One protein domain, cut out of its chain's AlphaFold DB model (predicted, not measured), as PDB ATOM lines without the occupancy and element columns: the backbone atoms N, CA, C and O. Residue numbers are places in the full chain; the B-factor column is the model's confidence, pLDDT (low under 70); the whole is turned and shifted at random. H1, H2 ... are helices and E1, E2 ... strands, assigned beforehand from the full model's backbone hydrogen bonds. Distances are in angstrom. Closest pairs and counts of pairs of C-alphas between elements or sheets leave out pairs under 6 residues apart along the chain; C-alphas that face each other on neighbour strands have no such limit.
ATOM      1  N   VAL A  48     -23.661 140.312  88.524       81.56
ATOM      2  CA  VAL A  48     -22.729 141.235  87.885       81.56
ATOM      3  C   VAL A  48     -21.846 140.439  86.933       81.56
ATOM      4  O   VAL A  48     -21.234 139.439  87.319       81.56
ATOM      5  N   TYR A  49     -21.801 140.880  85.679       80.56
ATOM      6  CA  TYR A  49     -20.960 140.296  84.642       80.56
ATOM      7  C   TYR A  49     -19.735 141.171  84.450       80.56
ATOM      8  O   TYR A  49     -19.835 142.313  84.000       80.56
ATOM      9  N   PHE A  50     -18.578 140.623  84.781       77.12
ATOM     10  CA  PHE A  50     -17.304 141.258  84.523       77.12
ATOM     11  C   PHE A  50     -16.704 140.605  83.285       77.12
ATOM     12  O   PHE A  50     -16.386 139.416  83.293       77.12
ATOM     13  N   ASN A  51     -16.594 141.383  82.215       74.62
ATOM     14  CA  ASN A  51     -15.945 140.965  80.981       74.62
ATOM     15  C   ASN A  51     -14.642 141.754  80.880       74.62
ATOM     16  O   ASN A  51     -14.669 142.938  80.548       74.62
ATOM     17  N   TYR A  52     -13.528 141.122  81.241       63.66
ATOM     18  CA  TYR A  52     -12.201 141.704  81.073       63.66
ATOM     19  C   TYR A  52     -11.430 140.861  80.062       63.66
ATOM     20  O   TYR A  52     -11.022 139.740  80.367       63.66
ATOM     21  N   ASP A  53     -11.278 141.400  78.853       65.88
ATOM     22  CA  ASP A  53     -10.647 140.728  77.715       65.88
ATOM     23  C   ASP A  53     -11.252 139.331  77.445       65.88
ATOM     24  O   ASP A  53     -12.429 139.227  77.099       65.88
ATOM     25  N   ALA A  54     -10.491 138.250  77.654       64.75
ATOM     26  CA  ALA A  54     -10.949 136.867  77.500       64.75
ATOM     27  C   ALA A  54     -11.584 136.252  78.769       64.75
ATOM     28  O   ALA A  54     -12.094 135.128  78.727       64.75
ATOM     29  N   LEU A  55     -11.545 136.949  79.911       61.03
ATOM     30  CA  LEU A  55     -12.080 136.470  81.186       61.03
ATOM     31  C   LEU A  55     -13.474 137.058  81.428       61.03
ATOM     32  O   LEU A  55     -13.634 138.189  81.883       61.03
ATOM     33  N   GLY A  56     -14.491 136.247  81.144       64.06
ATOM     34  CA  GLY A  56     -15.860 136.487  81.586       64.06
ATOM     35  C   GLY A  56     -16.100 135.820  82.936       64.06
ATOM     36  O   GLY A  56     -16.072 134.590  83.030       64.06
ATOM     37  N   PHE A  57     -16.360 136.600  83.984       75.81
ATOM     38  CA  PHE A  57     -16.820 136.066  85.262       75.81
ATOM     39  C   PHE A  57     -18.170 136.656  85.656       75.81
ATOM     40  O   PHE A  57     -18.383 137.867  85.647       75.81
ATOM     41  N   SER A  58     -19.101 135.766  85.991       76.75
ATOM     42  CA  SER A  58     -20.405 136.127  86.533       76.75
ATOM     43  C   SER A  58     -20.381 135.914  88.038       76.75
ATOM     44  O   SER A  58     -20.156 134.790  88.487       76.75
ATOM     45  N   LEU A  59     -20.625 136.972  88.803       82.00
ATOM     46  CA  LEU A  59     -20.702 136.924  90.260       82.00
ATOM     47  C   LEU A  59     -22.069 137.409  90.716       82.00
ATOM     48  O   LEU A  59     -22.566 138.425  90.235       82.00
ATOM     49  N   SER A  60     -22.676 136.706  91.663       84.25
ATOM     50  CA  SER A  60     -23.866 137.208  92.344       84.25
ATOM     51  C   SER A  60     -23.559 138.446  93.194       84.25
ATOM     52  O   SER A  60     -22.526 138.512  93.864       84.25
ATOM     53  N   VAL A  61     -24.486 139.410  93.204       84.44
ATOM     54  CA  VAL A  61     -24.430 140.589  94.089       84.44
ATOM     55  C   VAL A  61     -24.376 140.148  95.553       84.44
ATOM     56  O   VAL A  61     -23.553 140.654  96.307       84.44
ATOM     57  N   ASP A  62     -25.149 139.125  95.919       84.94
ATOM     58  CA  ASP A  62     -25.137 138.514  97.254       84.94
ATOM     59  C   ASP A  62     -23.750 137.975  97.657       84.94
ATOM     60  O   ASP A  62     -23.284 138.196  98.775       84.94
ATOM     61  N   SER A  63     -23.022 137.338  96.730       84.19
ATOM     62  CA  SER A  63     -21.650 136.888  97.005       84.19
ATOM     63  C   SER A  63     -20.684 138.054  97.214       84.19
ATOM     64  O   SER A  63     -19.783 137.951  98.051       84.19
ATOM     65  N   LEU A  64     -20.855 139.154  96.472       84.81
ATOM     66  CA  LEU A  64     -20.054 140.369  96.643       84.81
ATOM     67  C   LEU A  64     -20.365 141.056  97.977       84.81
ATOM     68  O   LEU A  64     -19.440 141.472  98.671       84.81
ATOM     69  N   GLU A  65     -21.638 141.130  98.362       84.12
ATOM     70  CA  GLU A  65     -22.083 141.698  99.636       84.12
ATOM     71  C   GLU A  65     -21.590 140.864 100.822       84.12
ATOM     72  O   GLU A  65     -20.968 141.400 101.741       84.12
ATOM     73  N   THR A  66     -21.761 139.542 100.761       85.38
ATOM     74  CA  THR A  66     -21.266 138.605 101.781       85.38
ATOM     75  C   THR A  66     -19.753 138.740 101.967       85.38
ATOM     76  O   THR A  66     -19.245 138.757 103.091       85.38
ATOM     77  N   PHE A  67     -19.009 138.899 100.873       85.00
ATOM     78  CA  PHE A  67     -17.571 139.128 100.941       85.00
ATOM     79  C   PHE A  67     -17.218 140.521 101.484       85.00
ATOM     80  O   PHE A  67     -16.314 140.651 102.311       85.00
ATOM     81  N   ALA A  68     -17.942 141.561 101.073       84.88
ATOM     82  CA  ALA A  68     -17.717 142.930 101.522       84.88
ATOM     83  C   ALA A  68     -17.978 143.087 103.031       84.88
ATOM     84  O   ALA A  68     -17.136 143.614 103.768       84.88
ATOM     85  N   VAL A  69     -19.121 142.590 103.501       84.56
ATOM     86  CA  VAL A  69     -19.603 142.750 104.877       84.56
ATOM     87  C   VAL A  69     -18.953 141.727 105.801       84.56
ATOM     88  O   VAL A  69     -18.273 142.106 106.756       84.56
ATOM     89  N   GLU A  70     -19.097 140.436 105.502       84.69
ATOM     90  CA  GLU A  70     -18.666 139.360 106.400       84.69
ATOM     91  C   GLU A  70     -17.203 138.957 106.193       84.69
ATOM     92  O   GLU A  70     -16.601 138.340 107.071       84.69
ATOM     93  N   GLY A  71     -16.609 139.293 105.042       80.25
ATOM     94  CA  GLY A  71     -15.284 138.799 104.664       80.25
ATOM     95  C   GLY A  71     -15.274 137.312 104.296       80.25
ATOM     96  O   GLY A  71     -14.202 136.711 104.232       80.25
ATOM     97  N   LYS A  72     -16.447 136.697 104.087       81.06
ATOM     98  CA  LYS A  72     -16.560 135.284 103.717       81.06
ATOM     99  C   LYS A  72     -16.525 135.121 102.205       81.06
ATOM    100  O   LYS A  72     -17.233 135.801 101.471       81.06
ATOM    101  N   ILE A  73     -15.715 134.176 101.748       79.50
ATOM    102  CA  ILE A  73     -15.603 133.831 100.334       79.50
ATOM    103  C   ILE A  73     -16.656 132.756 100.032       79.50
ATOM    104  O   ILE A  73     -16.527 131.618 100.482       79.50
ATOM    105  N   ASN A  74     -17.704 133.118  99.286       79.38
ATOM    106  CA  ASN A  74     -18.696 132.160  98.782       79.38
ATOM    107  C   ASN A  74     -18.059 131.248  97.712       79.38
ATOM    108  O   ASN A  74     -17.075 131.623  97.083       79.38
ATOM    109  N   LYS A  75     -18.626 130.064  97.466       75.88
ATOM    110  CA  LYS A  75     -18.181 129.091  96.460       75.88
ATOM    111  C   LYS A  75     -18.007 129.709  95.067       75.88
ATOM    112  O   LYS A  75     -17.034 129.394  94.392       75.88
ATOM    113  N   GLU A  76     -18.900 130.613  94.667       75.50
ATOM    114  CA  GLU A  76     -18.805 131.332  93.387       75.50
ATOM    115  C   GLU A  76     -17.569 132.244  93.354       75.50
ATOM    116  O   GLU A  76     -16.730 132.142  92.467       75.50
ATOM    117  N   LEU A  77     -17.387 133.053  94.398       78.19
ATOM    118  CA  LEU A  77     -16.249 133.957  94.536       78.19
ATOM    119  C   LEU A  77     -14.917 133.211  94.753       78.19
ATOM    120  O   LEU A  77     -13.862 133.667  94.315       78.19
ATOM    121  N   SER A  78     -14.961 132.027  95.367       75.38
ATOM    122  CA  SER A  78     -13.802 131.160  95.613       75.38
ATOM    123  C   SER A  78     -13.181 130.599  94.339       75.38
ATOM    124  O   SER A  78     -12.051 130.130  94.376       75.38
ATOM    125  N   PHE A  79     -13.898 130.652  93.215       75.12
ATOM    126  CA  PHE A  79     -13.347 130.279  91.918       75.12
ATOM    127  C   PHE A  79     -12.423 131.373  91.357       75.12
ATOM    128  O   PHE A  79     -11.501 131.075  90.605       75.12
ATOM    129  N   TYR A  80     -12.634 132.629  91.769       72.12
ATOM    130  CA  TYR A  80     -11.958 133.806  91.215       72.12
ATOM    131  C   TYR A  80     -10.946 134.450  92.182       72.12
ATOM    132  O   TYR A  80      -9.950 135.016  91.743       72.12
ATOM    133  N   ILE A  81     -11.135 134.311  93.501       67.94
ATOM    134  CA  ILE A  81     -10.221 134.841  94.531       67.94
ATOM    135  C   ILE A  81      -8.879 134.100  94.738       67.94
ATOM    136  O   ILE A  81      -7.949 134.758  95.204       67.94
ATOM    137  N   PRO A  82      -8.672 132.800  94.440       62.19
ATOM    138  CA  PRO A  82      -7.459 132.097  94.881       62.19
ATOM    139  C   PRO A  82      -6.162 132.590  94.217       62.19
ATOM    140  O   PRO A  82      -5.080 132.227  94.669       62.19
ATOM    141  N   VAL A  83      -6.255 133.447  93.195       60.47
ATOM    142  CA  VAL A  83      -5.111 134.114  92.546       60.47
ATOM    143  C   VAL A  83      -4.771 135.469  93.200       60.47
ATOM    144  O   VAL A  83      -3.729 136.051  92.926       60.47
ATOM    145  N   VAL A  84      -5.632 135.978  94.085       68.38
ATOM    146  CA  VAL A  84      -5.566 137.338  94.638       68.38
ATOM    147  C   VAL A  84      -4.868 137.323  96.000       68.38
ATOM    148  O   VAL A  84      -5.271 136.582  96.905       68.38
ATOM    149  N   SER A  85      -3.830 138.147  96.169       77.50
ATOM    150  CA  SER A  85      -3.090 138.253  97.432       77.50
ATOM    151  C   SER A  85      -3.994 138.741  98.576       77.50
ATOM    152  O   SER A  85      -5.026 139.375  98.354       77.50
ATOM    153  N   LYS A  86      -3.628 138.468  99.836       78.06
ATOM    154  CA  LYS A  86      -4.423 138.931 100.995       78.06
ATOM    155  C   LYS A  86      -4.539 140.461 101.062       78.06
ATOM    156  O   LYS A  86      -5.538 140.969 101.564       78.06
ATOM    157  N   GLU A  87      -3.533 141.180 100.567       79.69
ATOM    158  CA  GLU A  87      -3.543 142.645 100.493       79.69
ATOM    159  C   GLU A  87      -4.537 143.134  99.436       79.69
ATOM    160  O   GLU A  87      -5.372 143.996  99.721       79.69
ATOM    161  N   ASP A  88      -4.534 142.507  98.261       80.31
ATOM    162  CA  ASP A  88      -5.471 142.822  97.181       80.31
ATOM    163  C   ASP A  88      -6.915 142.479  97.562       80.31
ATOM    164  O   ASP A  88      -7.839 143.225  97.246       80.31
ATOM    165  N   GLN A  89      -7.129 141.403  98.326       80.81
ATOM    166  CA  GLN A  89      -8.444 141.073  98.884       80.81
ATOM    167  C   GLN A  89      -8.949 142.162  99.841       80.81
ATOM    168  O   GLN A  89     -10.133 142.502  99.823       80.81
ATOM    169  N   ALA A  90      -8.067 142.734 100.667       82.44
ATOM    170  CA  ALA A  90      -8.425 143.818 101.576       82.44
ATOM    171  C   ALA A  90      -8.744 145.118 100.820       82.44
ATOM    172  O   ALA A  90      -9.705 145.813 101.165       82.44
ATOM    173  N   LEU A  91      -7.983 145.425  99.764       84.12
ATOM    174  CA  LEU A  91      -8.265 146.535  98.850       84.12
ATOM    175  C   LEU A  91      -9.602 146.346  98.130       84.12
ATOM    176  O   LEU A  91     -10.420 147.265  98.120       84.12
ATOM    177  N   PHE A  92      -9.856 145.151  97.601       83.19
ATOM    178  CA  PHE A  92     -11.102 144.813  96.920       83.19
ATOM    179  C   PHE A  92     -12.303 144.947  97.859       83.19
ATOM    180  O   PHE A  92     -13.280 145.615  97.532       83.19
ATOM    181  N   ARG A  93     -12.192 144.424  99.085       82.94
ATOM    182  CA  ARG A  93     -13.216 144.597 100.123       82.94
ATOM    183  C   ARG A  93     -13.471 146.073 100.433       82.94
ATOM    184  O   ARG A  93     -14.620 146.495 100.530       82.94
ATOM    185  N   LYS A  94     -12.410 146.870 100.571       84.88
ATOM    186  CA  LYS A  94     -12.519 148.311 100.827       84.88
ATOM    187  C   LYS A  94     -13.189 149.047  99.665       84.88
ATOM    188  O   LYS A  94     -13.958 149.967  99.919       84.88
ATOM    189  N   ALA A  95     -12.920 148.645  98.424       84.62
ATOM    190  CA  ALA A  95     -13.563 149.201  97.239       84.62
ATOM    191  C   ALA A  95     -15.059 148.850  97.183       84.62
ATOM    192  O   ALA A  95     -15.868 149.742  96.959       84.62
ATOM    193  N   LEU A  96     -15.436 147.599  97.474       84.25
ATOM    194  CA  LEU A  96     -16.842 147.168  97.499       84.25
ATOM    195  C   LEU A  96     -17.670 147.876  98.580       84.25
ATOM    196  O   LEU A  96     -18.835 148.190  98.362       84.25
ATOM    197  N   LEU A  97     -17.072 148.156  99.741       84.25
ATOM    198  CA  LEU A  97     -17.733 148.895 100.824       84.25
ATOM    199  C   LEU A  97     -17.834 150.401 100.551       84.25
ATOM    200  O   LEU A  97     -18.592 151.110 101.217       84.25
ATOM    201  N   LYS A  98     -17.053 150.915  99.599       82.62
ATOM    202  CA  LYS A  98     -16.995 152.337  99.294       82.62
ATOM    203  C   LYS A  98     -18.064 152.685  98.265       82.62
ATOM    204  O   LYS A  98     -17.840 152.615  97.061       82.62
ATOM    205  N   LYS A  99     -19.226 153.119  98.751       72.25
ATOM    206  CA  LYS A  99     -20.230 153.760  97.901       72.25
ATOM    207  C   LYS A  99     -19.815 155.205  97.640       72.25
ATOM    208  O   LYS A  99     -19.881 156.034  98.542       72.25
ATOM    209  N   GLU A 100     -19.386 155.490  96.419       74.38
ATOM    210  CA  GLU A 100     -19.092 156.857  95.999       74.38
ATOM    211  C   GLU A 100     -20.358 157.556  95.498       74.38
ATOM    212  O   GLU A 100     -21.069 157.029  94.642       74.38
ATOM    213  N   ASP A 101     -20.626 158.757  96.019       76.75
ATOM    214  CA  ASP A 101     -21.714 159.633  95.561       76.75
ATOM    215  C   ASP A 101     -21.285 160.384  94.293       76.75
ATOM    216  O   ASP A 101     -21.127 161.604  94.260       76.75
ATOM    217  N   ILE A 102     -20.984 159.627  93.238       80.06
ATOM    218  CA  ILE A 102     -20.621 160.198  91.945       80.06
ATOM    219  C   ILE A 102     -21.888 160.320  91.106       80.06
ATOM    220  O   ILE A 102     -22.599 159.346  90.863       80.06
ATOM    221  N   ASN A 103     -22.145 161.523  90.593       86.38
ATOM    222  CA  ASN A 103     -23.229 161.743  89.648       86.38
ATOM    223  C   ASN A 103     -22.943 160.979  88.344       86.38
ATOM    224  O   ASN A 103     -22.128 161.407  87.524       86.38
ATOM    225  N   HIS A 104     -23.655 159.869  88.143       84.06
ATOM    226  CA  HIS A 104     -23.510 158.981  86.987       84.06
ATOM    227  C   HIS A 104     -23.572 159.724  85.643       84.06
ATOM    228  O   HIS A 104     -22.849 159.378  84.713       84.06
ATOM    229  N   ILE A 105     -24.383 160.782  85.540       90.06
ATOM    230  CA  ILE A 105     -24.540 161.560  84.307       90.06
ATOM    231  C   ILE A 105     -23.295 162.415  84.044       90.06
ATOM    232  O   ILE A 105     -22.861 162.544  82.902       90.06
ATOM    233  N   GLN A 106     -22.702 163.005  85.085       87.88
ATOM    234  CA  GLN A 106     -21.457 163.765  84.941       87.88
ATOM    235  C   GLN A 106     -20.294 162.854  84.559       87.88
ATOM    236  O   GLN A 106     -19.538 163.202  83.657       87.88
ATOM    237  N   LEU A 107     -20.199 161.683  85.193       89.12
ATOM    238  CA  LEU A 107     -19.180 160.688  84.879       89.12
ATOM    239  C   LEU A 107     -19.313 160.186  83.436       89.12
ATOM    240  O   LEU A 107     -18.337 160.178  82.692       89.12
ATOM    241  N   TYR A 108     -20.533 159.851  83.012       89.88
ATOM    242  CA  TYR A 108     -20.817 159.458  81.633       89.88
ATOM    243  C   TYR A 108     -20.417 160.556  80.643       89.88
ATOM    244  O   TYR A 108     -19.693 160.287  79.688       89.88
ATOM    245  N   ARG A 109     -20.822 161.808  80.896       91.69
ATOM    246  CA  ARG A 109     -20.446 162.943  80.041       91.69
ATOM    247  C   ARG A 109     -18.941 163.155  79.985       91.69
ATOM    248  O   ARG A 109     -18.444 163.455  78.912       91.69
ATOM    249  N   PHE A 110     -18.240 163.006  81.107       92.44
ATOM    250  CA  PHE A 110     -16.783 163.108  81.157       92.44
ATOM    251  C   PHE A 110     -16.129 162.085  80.225       92.44
ATOM    252  O   PHE A 110     -15.316 162.463  79.385       92.44
ATOM    253  N   PHE A 111     -16.548 160.821  80.313       89.94
ATOM    254  CA  PHE A 111     -16.053 159.748  79.452       89.94
ATOM    255  C   PHE A 111     -16.402 159.918  77.966       89.94
ATOM    256  O   PHE A 111     -15.706 159.360  77.136       89.94
TER     257      PHE A 111
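Overview. This is residues 48 to 111 of the 129 residues of the protein "Alpha/beta hydrolase" of Moorea sp. SIO2B7 (UniProt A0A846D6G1). What does this model look like at first sight? A two-stranded hairpin, E1 and E2, sticks out with its turn, residues 51 to 56, from a small body in which H2 meets H1 at a steep angle and the long unnamed stretch 71 to 85 joins the two helices. After the last residues of H2, 93 to 97, which touch H1, an arm, residues 99 to 111, sticks out and ends in the short helix H3, residues 104 to 111. What are its counts and its size? The printed part has 64 residues with two named strands, then three named helices, in the order E1 E2 H1 H2 H3; the sheet E1 - E2 is antiparallel, and the class is mixed, helices and strands. The whole is loose, with a radius of gyration of the C-alphas of 13.6 A and spans of 37 by 28 by 22 A.

Along the chain. Where are the strands? E1 is residues 48 to 52, 12.5 A from first to last C-alpha, beginning at C-alpha 48 at (-22.729, 141.235, 87.885). E2 is residues 55 to 60, 16.2 A long. Where are the helices? H1 is residues 61 to 70, 13.6 A long, and H2 is residues 86 to 97, 16.6 A long, beginning at C-alpha 86 at (-4.423, 138.931, 100.995). H3 is residues 104 to 111, 10.6 A long, ending at C-alpha 111 at (-16.053, 159.748, 79.452).

Arrangement. How do the strands pair? E1 and E2 are a hairpin, antiparallel at 165 degrees between their directions. N 50 and O 57 are 2.9 A apart and N 48 and O 59 are 2.8 A apart, within hydrogen-bond range. What do the helices touch? H1 and H2 touch, their closest C-alphas those of Ala 68 and Arg 93, 5.0 A apart, and H2 does so with residues 93 to 97 alone. They run opposite ways at a steep tilt of 68 degrees, only just short of about perpendicular. H3 is apart from H1, H2, E1 and E2. How are the helix backbones formed? In H1, H2 and H3 every O i to N i+4 pair is within hydrogen-bond range.

Size, cuts and confidence. How far does it reach? The two C-alphas farthest apart are those of Lys 75 and Arg 109, at 37.7 A; without the stretches that stand free, the body of 45 residues spans 22 by 22 by 18 A. Which links are long? The link from H1 to H2, 15 residues, is long; those from E1 to E2 and from E2 to H1 are tight, and that from H2 to H3 is short. Is there a cut, and where is confidence low? The printed part has no cut. The mean pLDDT of the printed part is 79.5, and residues 52 to 56 and 81 to 84 are under 70.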